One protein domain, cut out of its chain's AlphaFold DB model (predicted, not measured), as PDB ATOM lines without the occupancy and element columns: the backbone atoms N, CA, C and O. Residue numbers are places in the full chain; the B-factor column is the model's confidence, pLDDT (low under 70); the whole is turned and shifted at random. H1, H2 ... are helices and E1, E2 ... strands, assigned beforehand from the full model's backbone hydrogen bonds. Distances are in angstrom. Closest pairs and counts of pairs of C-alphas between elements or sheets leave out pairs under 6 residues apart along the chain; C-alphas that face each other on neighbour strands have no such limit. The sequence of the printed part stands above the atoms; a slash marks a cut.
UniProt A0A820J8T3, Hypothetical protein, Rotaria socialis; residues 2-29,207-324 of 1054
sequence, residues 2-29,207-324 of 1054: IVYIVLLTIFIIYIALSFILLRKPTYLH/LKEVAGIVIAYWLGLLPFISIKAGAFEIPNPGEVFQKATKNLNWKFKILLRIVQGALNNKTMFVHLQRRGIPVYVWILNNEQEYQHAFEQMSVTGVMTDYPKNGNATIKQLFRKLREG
ATOM      1  N   ILE A   2     242.837 340.670 123.708       70.31
ATOM      2  CA  ILE A   2     242.965 340.592 125.184       70.31
ATOM      3  C   ILE A   2     242.088 339.480 125.787       70.31
ATOM      4  O   ILE A   2     242.592 338.646 126.528       70.31
ATOM      5  N   VAL A   3     240.816 339.381 125.378       70.19
ATOM      6  CA  VAL A   3     239.900 338.305 125.818       70.19
ATOM      7  C   VAL A   3     240.455 336.905 125.516       70.19
ATOM      8  O   VAL A   3     240.347 336.008 126.340       70.19
ATOM      9  N   TYR A   4     241.114 336.721 124.369       76.62
ATOM     10  CA  TYR A   4     241.664 335.424 123.961       76.62
ATOM     11  C   TYR A   4     242.922 335.053 124.759       76.62
ATOM     12  O   TYR A   4     243.089 333.902 125.146       76.62
ATOM     13  N   ILE A   5     243.779 336.037 125.058       78.44
ATOM     14  CA  ILE A   5     244.964 335.858 125.912       78.44
ATOM     15  C   ILE A   5     244.539 335.523 127.347       78.44
ATOM     16  O   ILE A   5     245.108 334.618 127.954       78.44
ATOM     17  N   VAL A   6     243.509 336.195 127.870       84.06
ATOM     18  CA  VAL A   6     242.949 335.909 129.200       84.06
ATOM     19  C   VAL A   6     242.361 334.496 129.248       84.06
ATOM     20  O   VAL A   6     242.728 333.724 130.129       84.06
ATOM     21  N   LEU A   7     241.532 334.113 128.270       79.56
ATOM     22  CA  LEU A   7     240.953 332.765 128.201       79.56
ATOM     23  C   LEU A   7     242.025 331.672 128.060       79.56
ATOM     24  O   LEU A   7     241.951 330.655 128.747       79.56
ATOM     25  N   LEU A   8     243.053 331.889 127.231       82.06
ATOM     26  CA  LEU A   8     244.159 330.941 127.059       82.06
ATOM     27  C   LEU A   8     244.993 330.795 128.340       82.06
ATOM     28  O   LEU A   8     245.375 329.687 128.708       82.06
ATOM     29  N   THR A   9     245.242 331.901 129.045       85.62
ATOM     30  CA  THR A   9     245.989 331.893 130.311       85.62
ATOM     31  C   THR A   9     245.212 331.151 131.400       85.62
ATOM     32  O   THR A   9     245.776 330.285 132.067       85.62
ATOM     33  N   ILE A  10     243.904 331.412 131.526       86.56
ATOM     34  CA  ILE A  10     243.013 330.690 132.449       86.56
ATOM     35  C   ILE A  10     243.020 329.187 132.136       86.56
ATOM     36  O   ILE A  10     243.122 328.371 133.051       86.56
ATOM     37  N   PHE A  11     242.987 328.808 130.855       87.81
ATOM     38  CA  PHE A  11     243.007 327.407 130.433       87.81
ATOM     39  C   PHE A  11     244.340 326.696 130.733       87.81
ATOM     40  O   PHE A  11     244.341 325.554 131.192       87.81
ATOM     41  N   ILE A  12     245.486 327.360 130.539       84.50
ATOM     42  CA  ILE A  12     246.808 326.793 130.870       84.50
ATOM     43  C   ILE A  12     246.961 326.608 132.384       84.50
ATOM     44  O   ILE A  12     247.401 325.547 132.833       84.50
ATOM     45  N   ILE A  13     246.561 327.612 133.172       88.44
ATOM     46  CA  ILE A  13     246.564 327.540 134.641       88.44
ATOM     47  C   ILE A  13     245.671 326.389 135.112       88.44
ATOM     48  O   ILE A  13     246.072 325.608 135.977       88.44
ATOM     49  N   TYR A  14     244.493 326.248 134.506       91.31
ATOM     50  CA  TYR A  14     243.566 325.160 134.778       91.31
ATOM     51  C   TYR A  14     244.201 323.775 134.555       91.31
ATOM     52  O   TYR A  14     244.151 322.939 135.457       91.31
ATOM     53  N   ILE A  15     244.858 323.539 133.410       88.12
ATOM     54  CA  ILE A  15     245.519 322.254 133.114       88.12
ATOM     55  C   ILE A  15     246.644 321.962 134.116       88.12
ATOM     56  O   ILE A  15     246.741 320.847 134.632       88.12
ATOM     57  N   ALA A  16     247.486 322.955 134.416       84.25
ATOM     58  CA  ALA A  16     248.610 322.788 135.336       84.25
ATOM     59  C   ALA A  16     248.138 322.468 136.765       84.25
ATOM     60  O   ALA A  16     248.600 321.499 137.373       84.25
ATOM     61  N   LEU A  17     247.171 323.235 137.283       85.44
ATOM     62  CA  LEU A  17     246.577 322.988 138.597       85.44
ATOM     63  C   LEU A  17     245.853 321.641 138.640       85.44
ATOM     64  O   LEU A  17     246.013 320.905 139.612       85.44
ATOM     65  N   SER A  18     245.116 321.289 137.583       87.06
ATOM     66  CA  SER A  18     244.451 319.991 137.462       87.06
ATOM     67  C   SER A  18     245.451 318.843 137.600       87.06
ATOM     68  O   SER A  18     245.277 317.969 138.446       87.06
ATOM     69  N   PHE A  19     246.563 318.875 136.863       85.88
ATOM     70  CA  PHE A  19     247.567 317.811 136.905       85.88
ATOM     71  C   PHE A  19     248.242 317.673 138.282       85.88
ATOM     72  O   PHE A  19     248.397 316.562 138.802       85.88
ATOM     73  N   ILE A  20     248.607 318.798 138.907       83.06
ATOM     74  CA  ILE A  20     249.238 318.818 140.235       83.06
ATOM     75  C   ILE A  20     248.276 318.267 141.290       83.06
ATOM     76  O   ILE A  20     248.631 317.361 142.051       83.06
ATOM     77  N   LEU A  21     247.047 318.785 141.322       87.44
ATOM     78  CA  LEU A  21     246.042 318.406 142.312       87.44
ATOM     79  C   LEU A  21     245.504 316.987 142.072       87.44
ATOM     80  O   LEU A  21     245.097 316.321 143.022       87.44
ATOM     81  N   LEU A  22     245.562 316.471 140.838       87.44
ATOM     82  CA  LEU A  22     245.246 315.075 140.544       87.44
ATOM     83  C   LEU A  22     246.247 314.127 141.224       87.44
ATOM     84  O   LEU A  22     245.842 313.131 141.821       87.44
ATOM     85  N   ARG A  23     247.547 314.456 141.218       82.12
ATOM     86  CA  ARG A  23     248.576 313.653 141.904       82.12
ATOM     87  C   ARG A  23     248.617 313.905 143.411       82.12
ATOM     88  O   ARG A  23     248.832 312.959 144.169       82.12
ATOM     89  N   LYS A  24     248.404 315.140 143.865       84.31
ATOM     90  CA  LYS A  24     248.426 315.518 145.287       84.31
ATOM     91  C   LYS A  24     247.090 316.138 145.722       84.31
ATOM     92  O   LYS A  24     247.038 317.328 146.030       84.31
ATOM     93  N   PRO A  25     246.010 315.338 145.819       86.38
ATOM     94  CA  PRO A  25     244.692 315.854 146.196       86.38
ATOM     95  C   PRO A  25     244.644 316.465 147.594       86.38
ATOM     96  O   PRO A  25     243.771 317.282 147.876       86.38
ATOM     97  N   THR A  26     245.587 316.089 148.462       84.69
ATOM     98  CA  THR A  26     245.678 316.569 149.844       84.69
ATOM     99  C   THR A  26     245.982 318.059 149.968       84.69
ATOM    100  O   THR A  26     245.842 318.608 151.053       84.69
ATOM    101  N   TYR A  27     246.391 318.719 148.880       85.62
ATOM    102  CA  TYR A  27     246.582 320.170 148.849       85.62
ATOM    103  C   TYR A  27     245.265 320.950 148.837       85.62
ATOM    104  O   TYR A  27     245.230 322.061 149.353       85.62
ATOM    105  N   LEU A  28     244.192 320.375 148.280       87.56
ATOM    106  CA  LEU A  28     242.871 321.015 148.250       87.56
ATOM    107  C   LEU A  28     241.862 320.321 149.174       87.56
ATOM    108  O   LEU A  28     240.988 320.971 149.741       87.56
ATOM    109  N   HIS A  29     241.984 319.006 149.355       87.06
ATOM    110  CA  HIS A  29     241.037 318.201 150.127       87.06
ATOM    111  C   HIS A  29     241.719 317.571 151.331       87.06
ATOM    112  O   HIS A  29     242.734 316.897 151.193       87.06
ATOM    113  N   LEU A 207     224.976 306.275 140.811       85.12
ATOM    114  CA  LEU A 207     225.411 306.211 139.404       85.12
ATOM    115  C   LEU A 207     225.663 307.603 138.791       85.12
ATOM    116  O   LEU A 207     226.651 307.825 138.093       85.12
ATOM    117  N   LYS A 208     224.805 308.581 139.118       87.00
ATOM    118  CA  LYS A 208     224.981 309.989 138.716       87.00
ATOM    119  C   LYS A 208     226.280 310.612 139.253       87.00
ATOM    120  O   LYS A 208     226.912 311.394 138.547       87.00
ATOM    121  N   GLU A 209     226.679 310.288 140.480       90.38
ATOM    122  CA  GLU A 209     227.921 310.790 141.080       90.38
ATOM    123  C   GLU A 209     229.146 310.093 140.490       90.38
ATOM    124  O   GLU A 209     230.129 310.768 140.201       90.38
ATOM    125  N   VAL A 210     229.070 308.781 140.237       89.12
ATOM    126  CA  VAL A 210     230.110 308.027 139.519       89.12
ATOM    127  C   VAL A 210     230.340 308.630 138.134       89.12
ATOM    128  O   VAL A 210     231.465 309.001 137.804       89.12
ATOM    129  N   ALA A 211     229.273 308.824 137.350       85.94
ATOM    130  CA  ALA A 211     229.357 309.463 136.038       85.94
ATOM    131  C   ALA A 211     229.943 310.882 136.132       85.94
ATOM    132  O   ALA A 211     230.813 311.247 135.344       85.94
ATOM    133  N   GLY A 212     229.528 311.664 137.136       89.31
ATOM    134  CA  GLY A 212     230.073 312.995 137.397       89.31
ATOM    135  C   GLY A 212     231.570 312.986 137.720       89.31
ATOM    136  O   GLY A 212     232.303 313.825 137.201       89.31
ATOM    137  N   ILE A 213     232.042 312.028 138.521       91.50
ATOM    138  CA  ILE A 213     233.462 311.851 138.867       91.50
ATOM    139  C   ILE A 213     234.283 311.479 137.631       91.50
ATOM    140  O   ILE A 213     235.339 312.066 137.409       91.50
ATOM    141  N   VAL A 214     233.788 310.554 136.806       89.19
ATOM    142  CA  VAL A 214     234.462 310.115 135.575       89.19
ATOM    143  C   VAL A 214     234.535 311.258 134.564       89.19
ATOM    144  O   VAL A 214     235.606 311.549 134.034       89.19
ATOM    145  N   ILE A 215     233.431 311.975 134.339       87.88
ATOM    146  CA  ILE A 215     233.408 313.154 133.461       87.88
ATOM    147  C   ILE A 215     234.360 314.225 133.998       87.88
ATOM    148  O   ILE A 215     235.165 314.769 133.246       87.88
ATOM    149  N   ALA A 216     234.326 314.501 135.303       90.44
ATOM    150  CA  ALA A 216     235.229 315.461 135.918       90.44
ATOM    151  C   ALA A 216     236.695 315.032 135.787       90.44
ATOM    152  O   ALA A 216     237.549 315.887 135.584       90.44
ATOM    153  N   TYR A 217     237.013 313.739 135.863       92.38
ATOM    154  CA  TYR A 217     238.370 313.241 135.648       92.38
ATOM    155  C   TYR A 217     238.865 313.586 134.243       92.38
ATOM    156  O   TYR A 217     239.900 314.234 134.099       92.38
ATOM    157  N   TRP A 218     238.085 313.238 133.219       88.19
ATOM    158  CA  TRP A 218     238.453 313.465 131.821       88.19
ATOM    159  C   TRP A 218     238.443 314.940 131.415       88.19
ATOM    160  O   TRP A 218     239.242 315.349 130.577       88.19
ATOM    161  N   LEU A 219     237.592 315.757 132.040       87.12
ATOM    162  CA  LEU A 219     237.618 317.205 131.857       87.12
ATOM    163  C   LEU A 219     238.770 317.878 132.613       87.12
ATOM    164  O   LEU A 219     239.068 319.029 132.310       87.12
ATOM    165  N   GLY A 220     239.411 317.201 133.576       89.62
ATOM    166  CA  GLY A 220     240.417 317.771 134.484       89.62
ATOM    167  C   GLY A 220     239.831 318.481 135.718       89.62
ATOM    168  O   GLY A 220     240.556 319.125 136.475       89.62
ATOM    169  N   LEU A 221     238.525 318.372 135.948       91.88
ATOM    170  CA  LEU A 221     237.805 318.999 137.057       91.88
ATOM    171  C   LEU A 221     237.824 318.163 138.347       91.88
ATOM    172  O   LEU A 221     237.572 318.711 139.419       91.88
ATOM    173  N   LEU A 222     238.131 316.858 138.276       93.50
ATOM    174  CA  LEU A 222     238.095 315.948 139.435       93.50
ATOM    175  C   LEU A 222     238.844 316.480 140.673       93.50
ATOM    176  O   LEU A 222     238.303 316.392 141.781       93.50
ATOM    177  N   PRO A 223     240.050 317.063 140.535       92.31
ATOM    178  CA  PRO A 223     240.784 317.564 141.688       92.31
ATOM    179  C   PRO A 223     240.101 318.738 142.388       92.31
ATOM    180  O   PRO A 223     240.368 318.961 143.562       92.31
ATOM    181  N   PHE A 224     239.214 319.465 141.705       91.62
ATOM    182  CA  PHE A 224     238.539 320.655 142.224       91.62
ATOM    183  C   PHE A 224     237.163 320.353 142.827       91.62
ATOM    184  O   PHE A 224     236.652 321.143 143.616       91.62
ATOM    185  N   ILE A 225     236.564 319.202 142.507       90.75
ATOM    186  CA  ILE A 225     235.247 318.833 143.032       90.75
ATOM    187  C   ILE A 225     235.349 318.169 144.410       90.75
ATOM    188  O   ILE A 225     236.184 317.293 144.667       90.75
ATOM    189  N   SER A 226     234.462 318.572 145.318       87.12
ATOM    190  CA  SER A 226     234.263 317.887 146.597       87.12
ATOM    191  C   SER A 226     233.363 316.670 146.391       87.12
ATOM    192  O   SER A 226     232.271 316.792 145.837       87.12
ATOM    193  N   ILE A 227     233.815 315.497 146.832       89.00
ATOM    194  CA  ILE A 227     233.049 314.248 146.737       89.00
ATOM    195  C   ILE A 227     232.408 314.004 148.096       89.00
ATOM    196  O   ILE A 227     233.115 313.916 149.095       89.00
ATOM    197  N   LYS A 228     231.075 313.940 148.167       81.56
ATOM    198  CA  LYS A 228     230.365 313.759 149.445       81.56
ATOM    199  C   LYS A 228     230.334 312.299 149.899       81.56
ATOM    200  O   LYS A 228     230.549 312.066 151.082       81.56
ATOM    201  N   ALA A 229     230.171 311.352 148.976       81.06
ATOM    202  CA  ALA A 229     230.187 309.915 149.257       81.06
ATOM    203  C   ALA A 229     231.479 309.457 149.959       81.06
ATOM    204  O   ALA A 229     232.541 310.068 149.785       81.06
ATOM    205  N   GLY A 230     231.384 308.398 150.763       83.75
ATOM    206  CA  GLY A 230     232.520 307.866 151.518       83.75
ATOM    207  C   GLY A 230     233.091 306.565 150.966       83.75
ATOM    208  O   GLY A 230     234.135 306.159 151.452       83.75
ATOM    209  N   ALA A 231     232.484 305.976 149.931       90.38
ATOM    210  CA  ALA A 231     233.032 304.867 149.152       90.38
ATOM    211  C   ALA A 231     232.688 305.030 147.661       90.38
ATOM    212  O   ALA A 231     231.669 305.631 147.312       90.38
ATOM    213  N   PHE A 232     233.550 304.523 146.780       91.75
ATOM    214  CA  PHE A 232     233.367 304.554 145.331       91.75
ATOM    215  C   PHE A 232     233.279 303.125 144.803       91.75
ATOM    216  O   PHE A 232     234.190 302.336 145.032       91.75
ATOM    217  N   GLU A 233     232.213 302.809 144.081       88.81
ATOM    218  CA  GLU A 233     231.981 301.485 143.508       88.81
ATOM    219  C   GLU A 233     231.710 301.601 142.013       88.81
ATOM    220  O   GLU A 233     231.035 302.532 141.565       88.81
ATOM    221  N   ILE A 234     232.258 300.657 141.245       86.56
ATOM    222  CA  ILE A 234     231.984 300.519 139.816       86.56
ATOM    223  C   ILE A 234     231.762 299.051 139.435       86.56
ATOM    224  O   ILE A 234     232.426 298.169 139.980       86.56
ATOM    225  N   PRO A 235     230.886 298.775 138.455       79.69
ATOM    226  CA  PRO A 235     230.798 297.447 137.864       79.69
ATOM    227  C   PRO A 235     232.073 297.123 137.077       79.69
ATOM    228  O   PRO A 235     232.670 298.012 136.458       79.69
ATOM    229  N   ASN A 236     232.462 295.848 137.053       73.88
ATOM    230  CA  ASN A 236     233.543 295.342 136.220       73.88
ATOM    231  C   ASN A 236     233.227 295.637 134.743       73.88
ATOM    232  O   ASN A 236     232.248 295.116 134.191       73.88
ATOM    233  N   PRO A 237     234.050 296.453 134.063       59.88
ATOM    234  CA  PRO A 237     233.778 296.842 132.692       59.88
ATOM    235  C   PRO A 237     233.795 295.677 131.702       59.88
ATOM    236  O   PRO A 237     233.180 295.810 130.651       59.88
ATOM    237  N   GLY A 238     234.507 294.578 131.990       61.16
ATOM    238  CA  GLY A 238     234.673 293.443 131.074       61.16
ATOM    239  C   GLY A 238     233.426 292.568 130.941       61.16
ATOM    240  O   GLY A 238     233.008 292.248 129.825       61.16
ATOM    241  N   GLU A 239     232.786 292.230 132.058       54.44
ATOM    242  CA  GLU A 239     231.662 291.290 132.073       54.44
ATOM    243  C   GLU A 239     230.341 291.944 131.632       54.44
ATOM    244  O   GLU A 239     229.599 291.378 130.823       54.44
ATOM    245  N   VAL A 240     230.095 293.197 132.047       54.56
ATOM    246  CA  VAL A 240     228.975 294.019 131.540       54.56
ATOM    247  C   VAL A 240     229.058 294.152 130.017       54.56
ATOM    248  O   VAL A 240     228.044 294.101 129.320       54.56
ATOM    249  N   PHE A 241     230.278 294.250 129.481       54.31
ATOM    250  CA  PHE A 241     230.528 294.266 128.047       54.31
ATOM    251  C   PHE A 241     230.179 292.956 127.360       54.31
ATOM    252  O   PHE A 241     229.481 292.960 126.346       54.31
ATOM    253  N   GLN A 242     230.680 291.834 127.878       55.91
ATOM    254  CA  GLN A 242     230.460 290.523 127.273       55.91
ATOM    255  C   GLN A 242     228.974 290.145 127.280       55.91
ATOM    256  O   GLN A 242     228.473 289.642 126.273       55.91
ATOM    257  N   LYS A 243     228.244 290.468 128.357       54.84
ATOM    258  CA  LYS A 243     226.798 290.217 128.458       54.84
ATOM    259  C   LYS A 243     225.978 291.160 127.565       54.84
ATOM    260  O   LYS A 243     225.115 290.689 126.829       54.84
ATOM    261  N   ALA A 244     226.279 292.464 127.530       52.50
ATOM    262  CA  ALA A 244     225.520 293.425 126.718       52.50
ATOM    263  C   ALA A 244     225.761 293.283 125.199       52.50
ATOM    264  O   ALA A 244     224.888 293.593 124.391       52.50
ATOM    265  N   THR A 245     226.936 292.811 124.766       51.22
ATOM    266  CA  THR A 245     227.331 292.838 123.343       51.22
ATOM    267  C   THR A 245     226.829 291.682 122.479       51.22
ATOM    268  O   THR A 245     227.049 291.728 121.260       51.22
ATOM    269  N   LYS A 246     226.109 290.698 123.041       56.38
ATOM    270  CA  LYS A 246     225.581 289.565 122.262       56.38
ATOM    271  C   LYS A 246     224.579 289.991 121.170       56.38
ATOM    272  O   LYS A 246     224.634 289.413 120.095       56.38
ATOM    273  N   ASN A 247     223.800 291.067 121.366       53.44
ATOM    274  CA  ASN A 247     222.770 291.523 120.404       53.44
ATOM    275  C   ASN A 247     222.828 293.023 120.009       53.44
ATOM    276  O   ASN A 247     221.885 293.544 119.419       53.44
ATOM    277  N   LEU A 248     223.913 293.751 120.310       62.88
ATOM    278  CA  LEU A 248     223.987 295.208 120.076       62.88
ATOM    279  C   LEU A 248     224.657 295.612 118.747       62.88
ATOM    280  O   LEU A 248     225.645 295.021 118.312       62.88
ATOM    281  N   ASN A 249     224.159 296.697 118.142       65.69
ATOM    282  CA  ASN A 249     224.718 297.335 116.941       65.69
ATOM    283  C   ASN A 249     226.173 297.812 117.177       65.69
ATOM    284  O   ASN A 249     226.527 298.264 118.269       65.69
ATOM    285  N   TRP A 250     227.023 297.758 116.148       72.75
ATOM    286  CA  TRP A 250     228.450 298.103 116.204       72.75
ATOM    287  C   TRP A 250     228.733 299.506 116.771       72.75
ATOM    288  O   TRP A 250     229.703 299.678 117.507       72.75
ATOM    289  N   LYS A 251     227.857 300.494 116.519       72.44
ATOM    290  CA  LYS A 251     227.971 301.843 117.111       72.44
ATOM    291  C   LYS A 251     227.873 301.813 118.639       72.44
ATOM    292  O   LYS A 251     228.644 302.484 119.320       72.44
ATOM    293  N   PHE A 252     226.971 300.992 119.174       64.38
ATOM    294  CA  PHE A 252     226.823 300.788 120.616       64.38
ATOM    295  C   PHE A 252     228.012 300.015 121.199       64.38
ATOM    296  O   PHE A 252     228.472 300.349 122.284       64.38
ATOM    297  N   LYS A 253     228.587 299.056 120.457       68.00
ATOM    298  CA  LYS A 253     229.820 298.355 120.866       68.00
ATOM    299  C   LYS A 253     231.020 299.303 120.980       68.00
ATOM    300  O   LYS A 253     231.798 299.183 121.921       68.00
ATOM    301  N   ILE A 254     231.164 300.263 120.064       73.94
ATOM    302  CA  ILE A 254     232.221 301.289 120.140       73.94
ATOM    303  C   ILE A 254     231.976 302.239 121.313       73.94
ATOM    304  O   ILE A 254     232.902 302.492 122.082       73.94
ATOM    305  N   LEU A 255     230.741 302.725 121.482       70.25
ATOM    306  CA  LEU A 255     230.381 303.598 122.602       70.25
ATOM    307  C   LEU A 255     230.685 302.929 123.943       70.25
ATOM    308  O   LEU A 255     231.325 303.535 124.798       70.25
ATOM    309  N   LEU A 256     230.295 301.663 124.098       65.19
ATOM    310  CA  LEU A 256     230.617 300.902 125.293       65.19
ATOM    311  C   LEU A 256     232.145 300.839 125.486       65.19
ATOM    312  O   LEU A 256     232.600 301.057 126.603       65.19
ATOM    313  N   ARG A 257     232.967 300.642 124.434       69.25
ATOM    314  CA  ARG A 257     234.435 300.438 124.564       69.25
ATOM    315  C   ARG A 257     235.106 301.717 125.044       69.25
ATOM    316  O   ARG A 257     236.038 301.673 125.840       69.25
ATOM    317  N   ILE A 258     234.583 302.852 124.587       71.62
ATOM    318  CA  ILE A 258     234.974 304.179 125.059       71.62
ATOM    319  C   ILE A 258     234.616 304.336 126.541       71.62
ATOM    320  O   ILE A 258     235.458 304.779 127.316       71.62
ATOM    321  N   VAL A 259     233.416 303.918 126.961       70.56
ATOM    322  CA  VAL A 259     232.998 303.949 128.375       70.56
ATOM    323  C   VAL A 259     233.876 303.035 129.243       70.56
ATOM    324  O   VAL A 259     234.304 303.451 130.316       70.56
ATOM    325  N   GLN A 260     234.230 301.840 128.768       71.38
ATOM    326  CA  GLN A 260     235.146 300.922 129.456       71.38
ATOM    327  C   GLN A 260     236.546 301.527 129.632       71.38
ATOM    328  O   GLN A 260     237.083 301.506 130.740       71.38
ATOM    329  N   GLY A 261     237.123 302.112 128.578       73.44
ATOM    330  CA  GLY A 261     238.405 302.818 128.670       73.44
ATOM    331  C   GLY A 261     238.339 304.061 129.565       73.44
ATOM    332  O   GLY A 261     239.309 304.390 130.245       73.44
ATOM    333  N   ALA A 262     237.185 304.732 129.614       74.88
ATOM    334  CA  ALA A 262     236.970 305.887 130.476       74.88
ATOM    335  C   ALA A 262     236.861 305.516 131.965       74.88
ATOM    336  O   ALA A 262     237.301 306.303 132.805       74.88
ATOM    337  N   LEU A 263     236.294 304.345 132.280       72.88
ATOM    338  CA  LEU A 263     236.114 303.832 133.641       72.88
ATOM    339  C   LEU A 263     237.370 303.146 134.189       72.88
ATOM    340  O   LEU A 263     237.657 303.280 135.377       72.88
ATOM    341  N   ASN A 264     238.136 302.443 133.349       75.19
ATOM    342  CA  ASN A 264     239.321 301.703 133.779       75.19
ATOM    343  C   ASN A 264     240.566 302.606 133.862       75.19
ATOM    344  O   ASN A 264     241.472 302.528 133.030       75.19
ATOM    345  N   ASN A 265     240.605 303.501 134.855       83.38
ATOM    346  CA  ASN A 265     241.730 304.415 135.039       83.38
ATOM    347  C   ASN A 265     242.351 304.339 136.441       83.38
ATOM    348  O   ASN A 265     241.878 304.961 137.396       83.38
ATOM    349  N   LYS A 266     243.509 303.670 136.525       84.75
ATOM    350  CA  LYS A 266     244.340 303.564 137.737       84.75
ATOM    351  C   LYS A 266     244.622 304.919 138.395       84.75
ATOM    352  O   LYS A 266     244.594 305.036 139.617       84.75
ATOM    353  N   THR A 267     244.858 305.970 137.610       86.44
ATOM    354  CA  THR A 267     245.175 307.311 138.133       86.44
ATOM    355  C   THR A 267     243.990 307.919 138.879       86.44
ATOM    356  O   THR A 267     244.174 308.531 139.933       86.44
ATOM    357  N   MET A 268     242.772 307.719 138.365       90.44
ATOM    358  CA  MET A 268     241.539 308.156 139.019       90.44
ATOM    359  C   MET A 268     241.337 307.420 140.348       90.44
ATOM    360  O   MET A 268     241.096 308.059 141.371       90.44
ATOM    361  N   PHE A 269     241.504 306.095 140.371       90.12
ATOM    362  CA  PHE A 269     241.342 305.309 141.600       90.12
ATOM    363  C   PHE A 269     242.378 305.675 142.661       90.12
ATOM    364  O   PHE A 269     242.026 305.909 143.816       90.12
ATOM    365  N   VAL A 270     243.642 305.836 142.265       85.38
ATOM    366  CA  VAL A 270     244.707 306.293 143.166       85.38
ATOM    367  C   VAL A 270     244.409 307.695 143.711       85.38
ATOM    368  O   VAL A 270     244.665 307.960 144.887       85.38
ATOM    369  N   HIS A 271     243.836 308.597 142.906       89.62
ATOM    370  CA  HIS A 271     243.411 309.919 143.372       89.62
ATOM    371  C   HIS A 271     242.324 309.827 144.457       89.62
ATOM    372  O   HIS A 271     242.450 310.464 145.507       89.62
ATOM    373  N   LEU A 272     241.286 309.012 144.240       90.50
ATOM    374  CA  LEU A 272     240.207 308.790 145.211       90.50
ATOM    375  C   LEU A 272     240.735 308.166 146.514       90.50
ATOM    376  O   LEU A 272     240.466 308.679 147.602       90.50
ATOM    377  N   GLN A 273     241.599 307.156 146.416       89.50
ATOM    378  CA  GLN A 273     242.212 306.508 147.579       89.50
ATOM    379  C   GLN A 273     243.138 307.451 148.363       89.50
ATOM    380  O   GLN A 273     243.147 307.442 149.598       89.50
ATOM    381  N   ARG A 274     243.873 308.347 147.686       87.62
ATOM    382  CA  ARG A 274     244.667 309.407 148.342       87.62
ATOM    383  C   ARG A 274     243.795 310.420 149.086       87.62
ATOM    384  O   ARG A 274     244.239 310.965 150.096       87.62
ATOM    385  N   ARG A 275     242.555 310.634 148.636       89.19
ATOM    386  CA  ARG A 275     241.528 311.409 149.361       89.19
ATOM    387  C   ARG A 275     240.890 310.628 150.511       89.19
ATOM    388  O   ARG A 275     240.159 311.228 151.295       89.19
ATOM    389  N   GLY A 276     241.211 309.342 150.657       86.75
ATOM    390  CA  GLY A 276     240.656 308.467 151.686       86.75
ATOM    391  C   GLY A 276     239.309 307.850 151.317       86.75
ATOM    392  O   GLY A 276     238.579 307.457 152.217       86.75
ATOM    393  N   ILE A 277     238.973 307.805 150.026       91.25
ATOM    394  CA  ILE A 277     237.751 307.180 149.514       91.25
ATOM    395  C   ILE A 277     238.142 305.796 148.964       91.25
ATOM    396  O   ILE A 277     238.881 305.746 147.974       91.25
ATOM    397  N   PRO A 278     237.726 304.689 149.601       91.12
ATOM    398  CA  PRO A 278     237.984 303.341 149.112       91.12
ATOM    399  C   PRO A 278     237.272 303.107 147.775       91.12
ATOM    400  O   PRO A 278     236.187 303.639 147.533       91.12
ATOM    401  N   VAL A 279     237.920 302.332 146.907       91.75
ATOM    402  CA  VAL A 279     237.453 302.002 145.555       91.75
ATOM    403  C   VAL A 279     237.176 300.508 145.472       91.75
ATOM    404  O   VAL A 279     238.098 299.714 145.660       91.75
ATOM    405  N   TYR A 280     235.942 300.145 145.151       90.81
ATOM    406  CA  TYR A 280     235.479 298.769 145.031       90.81
ATOM    407  C   TYR A 280     235.055 298.463 143.594       90.81
ATOM    408  O   TYR A 280     234.498 299.323 142.907       90.81
ATOM    409  N   VAL A 281     235.350 297.248 143.132       87.75
ATOM    410  CA  VAL A 281     234.897 296.747 141.826       87.75
ATOM    411  C   VAL A 281     233.963 295.568 142.042       87.75
ATOM    412  O   VAL A 281     234.301 294.645 142.782       87.75
ATOM    413  N   TRP A 282     232.803 295.619 141.394       79.56
ATOM    414  CA  TRP A 282     231.757 294.604 141.469       79.56
ATOM    415  C   TRP A 282     231.778 293.666 140.254       79.56
ATOM    416  O   TRP A 282     232.035 294.117 139.140       79.56
ATOM    417  N   ILE A 283     231.445 292.390 140.474       62.94
ATOM    418  CA  ILE A 283     231.371 291.285 139.498       62.94
ATOM    419  C   ILE A 283     232.743 290.858 138.954       62.94
ATOM    420  O   ILE A 283     233.134 291.186 137.832       62.94
ATOM    421  N   LEU A 284     233.492 290.124 139.778       61.50
ATOM    422  CA  LEU A 284     234.695 289.406 139.353       61.50
ATOM    423  C   LEU A 284     234.476 287.923 139.632       61.50
ATOM    424  O   LEU A 284     234.392 287.518 140.792       61.50
ATOM    425  N   ASN A 285     234.357 287.131 138.577       67.38
ATOM    426  CA  ASN A 285     233.924 285.738 138.663       67.38
ATOM    427  C   ASN A 285     235.041 284.745 138.307       67.38
ATOM    428  O   ASN A 285     234.881 283.542 138.497       67.38
ATOM    429  N   ASN A 286     236.196 285.229 137.838       70.94
ATOM    430  CA  ASN A 286     237.363 284.402 137.524       70.94
ATOM    431  C   ASN A 286     238.672 284.965 138.107       70.94
ATOM    432  O   ASN A 286     238.791 286.146 138.418       70.94
ATOM    433  N   GLU A 287     239.680 284.103 138.253       70.06
ATOM    434  CA  GLU A 287     240.976 284.430 138.872       70.06
ATOM    435  C   GLU A 287     241.723 285.578 138.166       70.06
ATOM    436  O   GLU A 287     242.311 286.437 138.823       70.06
ATOM    437  N   GLN A 288     241.631 285.649 136.833       72.69
ATOM    438  CA  GLN A 288     242.263 286.703 136.030       72.69
ATOM    439  C   GLN A 288     241.650 288.080 136.309       72.69
ATOM    440  O   GLN A 288     242.359 289.084 136.355       72.69
ATOM    441  N   GLU A 289     240.340 288.137 136.530       75.88
ATOM    442  CA  GLU A 289     239.614 289.343 136.918       75.88
ATOM    443  C   GLU A 289     240.024 289.833 138.311       75.88
ATOM    444  O   GLU A 289     240.256 291.032 138.492       75.88
ATOM    445  N   TYR A 290     240.203 288.920 139.271       76.06
ATOM    446  CA  TYR A 290     240.730 289.264 140.595       76.06
ATOM    447  C   TYR A 290     242.152 289.827 140.521       76.06
ATOM    448  O   TYR A 290     242.430 290.873 141.113       76.06
ATOM    449  N   GLN A 291     243.041 289.178 139.764       73.44
ATOM    450  CA  GLN A 291     244.407 289.663 139.547       73.44
ATOM    451  C   GLN A 291     244.406 291.028 138.848       73.44
ATOM    452  O   GLN A 291     245.049 291.966 139.317       73.44
ATOM    453  N   HIS A 292     243.606 291.205 137.791       79.31
ATOM    454  CA  HIS A 292     243.478 292.485 137.088       79.31
ATOM    455  C   HIS A 292     243.016 293.617 138.019       79.31
ATOM    456  O   HIS A 292     243.590 294.712 138.004       79.31
ATOM    457  N   ALA A 293     242.014 293.362 138.864       75.19
ATOM    458  CA  ALA A 293     241.486 294.353 139.794       75.19
ATOM    459  C   ALA A 293     242.535 294.800 140.831       75.19
ATOM    460  O   ALA A 293     242.738 296.005 141.034       75.19
ATOM    461  N   PHE A 294     243.247 293.863 141.465       77.62
ATOM    462  CA  PHE A 294     244.233 294.199 142.499       77.62
ATOM    463  C   PHE A 294     245.570 294.699 141.929       77.62
ATOM    464  O   PHE A 294     246.105 295.700 142.413       77.62
ATOM    465  N   GLU A 295     246.096 294.071 140.880       72.38
ATOM    466  CA  GLU A 295     247.433 294.360 140.346       72.38
ATOM    467  C   GLU A 295     247.412 295.517 139.332       72.38
ATOM    468  O   GLU A 295     248.169 296.492 139.456       72.38
ATOM    469  N   GLN A 296     246.502 295.471 138.351       73.81
ATOM    470  CA  GLN A 296     246.474 296.442 137.250       73.81
ATOM    471  C   GLN A 296     245.667 297.697 137.603       73.81
ATOM    472  O   GLN A 296     246.178 298.813 137.450       73.81
ATOM    473  N   MET A 297     244.451 297.543 138.139       76.25
ATOM    474  CA  MET A 297     243.575 298.671 138.508       76.25
ATOM    475  C   MET A 297     243.928 299.281 139.874       76.25
ATOM    476  O   MET A 297     243.657 300.461 140.106       76.25
ATOM    477  N   SER A 298     244.580 298.513 140.759       80.50
ATOM    478  CA  SER A 298     244.944 298.919 142.126       80.50
ATOM    479  C   SER A 298     243.739 299.354 142.968       80.50
ATOM    480  O   SER A 298     243.759 300.413 143.603       80.50
ATOM    481  N   VAL A 299     242.673 298.552 142.958       85.19
ATOM    482  CA  VAL A 299     241.445 298.793 143.738       85.19
ATOM    483  C   VAL A 299     241.667 298.531 145.231       85.19
ATOM    484  O   VAL A 299     242.661 297.937 145.638       85.19
ATOM    485  N   THR A 300     240.754 299.013 146.072       88.81
ATOM    486  CA  THR A 300     240.801 298.792 147.527       88.81
ATOM    487  C   THR A 300     240.270 297.414 147.916       88.81
ATOM    488  O   THR A 300     240.839 296.773 148.798       88.81
ATOM    489  N   GLY A 301     239.212 296.957 147.249       88.94
ATOM    490  CA  GLY A 301     238.599 295.653 147.460       88.94
ATOM    491  C   GLY A 301     237.691 295.270 146.299       88.94
ATOM    492  O   GLY A 301     237.490 296.059 145.370       88.94
ATOM    493  N   VAL A 302     237.148 294.064 146.362       89.19
ATOM    494  CA  VAL A 302     236.298 293.484 145.321       89.19
ATOM    495  C   VAL A 302     234.992 292.982 145.921       89.19
ATOM    496  O   VAL A 302     234.978 292.519 147.060       89.19
ATOM    497  N   MET A 303     233.911 293.076 145.148       89.38
ATOM    498  CA  MET A 303     232.600 292.532 145.487       89.38
ATOM    499  C   MET A 303     232.229 291.424 144.505       89.38
ATOM    500  O   MET A 303     232.232 291.649 143.292       89.38
ATOM    501  N   THR A 304     231.956 290.227 145.022       87.44
ATOM    502  CA  THR A 304     231.877 289.012 144.204       87.44
ATOM    503  C   THR A 304     230.826 288.008 144.674       87.44
ATOM    504  O   THR A 304     230.505 287.930 145.861       87.44
ATOM    505  N   ASP A 305     230.349 287.210 143.719       86.12
ATOM    506  CA  ASP A 305     229.536 286.016 143.928       86.12
ATOM    507  C   ASP A 305     230.379 284.771 144.292       86.12
ATOM    508  O   ASP A 305     229.818 283.794 144.785       86.12
ATOM    509  N   TYR A 306     231.714 284.821 144.121       85.25
ATOM    510  CA  TYR A 306     232.682 283.748 144.435       85.25
ATOM    511  C   TYR A 306     233.700 284.142 145.534       85.25
ATOM    512  O   TYR A 306     234.905 284.287 145.267       85.25
ATOM    513  N   PRO A 307     233.258 284.356 146.785       82.81
ATOM    514  CA  PRO A 307     234.108 284.894 147.846       82.81
ATOM    515  C   PRO A 307     235.322 284.028 148.219       82.81
ATOM    516  O   PRO A 307     236.344 284.585 148.641       82.81
ATOM    517  N   LYS A 308     235.271 282.697 148.061       81.94
ATOM    518  CA  LYS A 308     236.413 281.805 148.324       81.94
ATOM    519  C   LYS A 308     237.563 282.078 147.362       81.94
ATOM    520  O   LYS A 308     238.716 282.133 147.799       81.94
ATOM    521  N   ASN A 309     237.256 282.296 146.084       79.12
ATOM    522  CA  ASN A 309     238.253 282.611 145.059       79.12
ATOM    523  C   ASN A 309     238.907 283.973 145.333       79.12
ATOM    524  O   ASN A 309     240.132 284.087 145.305       79.12
ATOM    525  N   GLY A 310     238.109 284.981 145.703       69.50
ATOM    526  CA  GLY A 310     238.622 286.288 146.121       69.50
ATOM    527  C   GLY A 310     239.579 286.192 147.317       69.50
ATOM    528  O   GLY A 310     240.685 286.737 147.279       69.50
ATOM    529  N   ASN A 311     239.208 285.440 148.359       75.38
ATOM    530  CA  ASN A 311     240.057 285.263 149.540       75.38
ATOM    531  C   ASN A 311     241.320 284.438 149.256       75.38
ATOM    532  O   ASN A 311     242.368 284.723 149.829       75.38
ATOM    533  N   ALA A 312     241.248 283.426 148.386       73.50
ATOM    534  CA  ALA A 312     242.415 282.648 147.977       73.50
ATOM    535  C   ALA A 312     243.465 283.552 147.316       73.50
ATOM    536  O   ALA A 312     244.619 283.546 147.746       73.50
ATOM    537  N   THR A 313     243.047 284.408 146.380       69.62
ATOM    538  CA  THR A 313     243.919 285.393 145.723       69.62
ATOM    539  C   THR A 313     244.497 286.390 146.729       69.62
ATOM    540  O   THR A 313     245.705 286.631 146.745       69.62
ATOM    541  N   ILE A 314     243.672 286.928 147.637       69.31
ATOM    542  CA  ILE A 314     244.122 287.861 148.684       69.31
ATOM    543  C   ILE A 314     245.140 287.191 149.622       69.31
ATOM    544  O   ILE A 314     246.208 287.749 149.880       69.31
ATOM    545  N   LYS A 315     244.857 285.977 150.109       66.75
ATOM    546  CA  LYS A 315     245.767 285.202 150.966       66.75
ATOM    547  C   LYS A 315     247.045 284.815 150.242       66.75
ATOM    548  O   LYS A 315     248.097 284.864 150.865       66.75
ATOM    549  N   GLN A 316     246.987 284.462 148.962       64.88
ATOM    550  CA  GLN A 316     248.171 284.179 148.154       64.88
ATOM    551  C   GLN A 316     249.059 285.425 148.047       64.88
ATOM    552  O   GLN A 316     250.267 285.323 148.257       64.88
ATOM    553  N   LEU A 317     248.463 286.603 147.838       55.91
ATOM    554  CA  LEU A 317     249.172 287.884 147.848       55.91
ATOM    555  C   LEU A 317     249.855 288.140 149.206       55.91
ATOM    556  O   LEU A 317     251.047 288.432 149.265       55.91
ATOM    557  N   PHE A 318     249.133 287.975 150.320       52.25
ATOM    558  CA  PHE A 318     249.673 288.209 151.667       52.25
ATOM    559  C   PHE A 318     250.659 287.134 152.146       52.25
ATOM    560  O   PHE A 318     251.600 287.454 152.874       52.25
ATOM    561  N   ARG A 319     250.481 285.872 151.737       50.25
ATOM    562  CA  ARG A 319     251.391 284.763 152.046       50.25
ATOM    563  C   ARG A 319     252.734 284.983 151.367       50.25
ATOM    564  O   ARG A 319     253.745 284.956 152.059       50.25
ATOM    565  N   LYS A 320     252.734 285.319 150.073       47.00
ATOM    566  CA  LYS A 320     253.959 285.665 149.344       47.00
ATOM    567  C   LYS A 320     254.686 286.869 149.975       47.00
ATOM    568  O   LYS A 320     255.903 286.868 150.099       47.00
ATOM    569  N   LEU A 321     253.941 287.860 150.476       43.25
ATOM    570  CA  LEU A 321     254.473 289.004 151.240       43.25
ATOM    571  C   LEU A 321     255.140 288.596 152.570       43.25
ATOM    572  O   LEU A 321     256.189 289.128 152.929       43.25
ATOM    573  N   ARG A 322     254.519 287.672 153.317       40.28
ATOM    574  CA  ARG A 322     254.958 287.239 154.655       40.28
ATOM    575  C   ARG A 322     256.104 286.226 154.608       40.28
ATOM    576  O   ARG A 322     257.030 286.349 155.403       40.28
ATOM    577  N   GLU A 323     256.062 285.273 153.679       41.88
ATOM    578  CA  GLU A 323     257.185 284.374 153.359       41.88
ATOM    579  C   GLU A 323     258.382 285.195 152.862       41.88
ATOM    580  O   GLU A 323     259.512 284.963 153.284       41.88
ATOM    581  N   GLY A 324     258.096 286.254 152.099       38.56
ATOM    582  CA  GLY A 324     259.040 287.290 151.720       38.56
ATOM    583  C   GLY A 324     259.823 287.888 152.897       38.56
ATOM    584  O   GLY A 324     261.054 287.867 152.938       38.56
TER     585      GLY A 324
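What this domain is: This is residues 2 to 29 and 207 to 324 of the 1054 residues of the protein "Hypothetical protein" of Rotaria socialis (UniProt A0A820J8T3). A small sheet of three parallel strands, E1, E2 and E3, has H6 over one face, while H2, H5 and H7 only graze it; the helical hairpin of H3 and H4 follows E1, and its tip, residues 246 to 251, sticks out. At one end of the longest axis residues 2 to 13 of H1 stick out as a long arm, and near the other end residues 318 to 324 of H7 stick out. The printed part has 146 residues with seven named helices and three named strands, in the order H1 H2 E1 H3 H4 H5 E2 H6 E3 H7, and its class is mostly helix. It is loose, with a radius of gyration of the C-alphas of 18.3 A and spans of 63 by 46 by 26 A.

How they stand to each other: H1, residues 2 to 23, only just touches H5, residues 266 to 274, with 3 pairs of C-alphas within 8 A, the closest Leu 22 and His 271 at 6.2 A, about perpendicular at 73 degrees. H2, residues 207 to 219, only just touches H4, residues 250 to 263, with 3 such pairs, the closest Val 214 and Leu 263 at 6.8 A. H3, residues 237 to 244, forms a helical hairpin with H4 at a shallow tilt of 23 degrees; their closest C-alphas, of Pro 237 and Gln 260, are 5.4 A apart. E1, residues 232 to 235, is parallel to E2, residues 279 to 282, with N 280 and O 232 at 2.8 A, within hydrogen-bond range. E2 is parallel to E3, residues 301 to 304, with N 303 and O 281 at 2.9 A. E2, H6, residues 287 to 296, and E3 form a strand-helix-strand unit, two parallel neighbour strands with a helix between, with a right-handed crossover; E1, H3, H4, H5 and E2 form another. H6 touches H7, residues 307 to 324, at a steep tilt of 52 degrees, the closest C-alphas being those of Tyr 290 and Gly 310, 6.6 A. In each of the seven helices every O i to N i+4 pair is within hydrogen-bond range.

Where its parts are: H1 begins at C-alpha 2 (242.965, 340.592, 125.184) and measures 32.2 A. H2 measures 18.1 A, H4 19.9 A and H7 25.3 A, ending at C-alpha 324 (259.040, 287.290, 151.720). E1 begins at C-alpha 232 (233.367, 304.554, 145.331).

The domain as a whole: The C-alphas farthest apart, of Ile 2 and Glu 323, are 64.5 A apart. Residues 30 to 206 are not printed; C-alphas 29 and 207 are 22.4 A apart across the cut. The link from H2 to E1 is long, 12 residues. Mean pLDDT of the printed part is 77.7; 33 residues are under 70, among them 237 to 249 and 313 to 324.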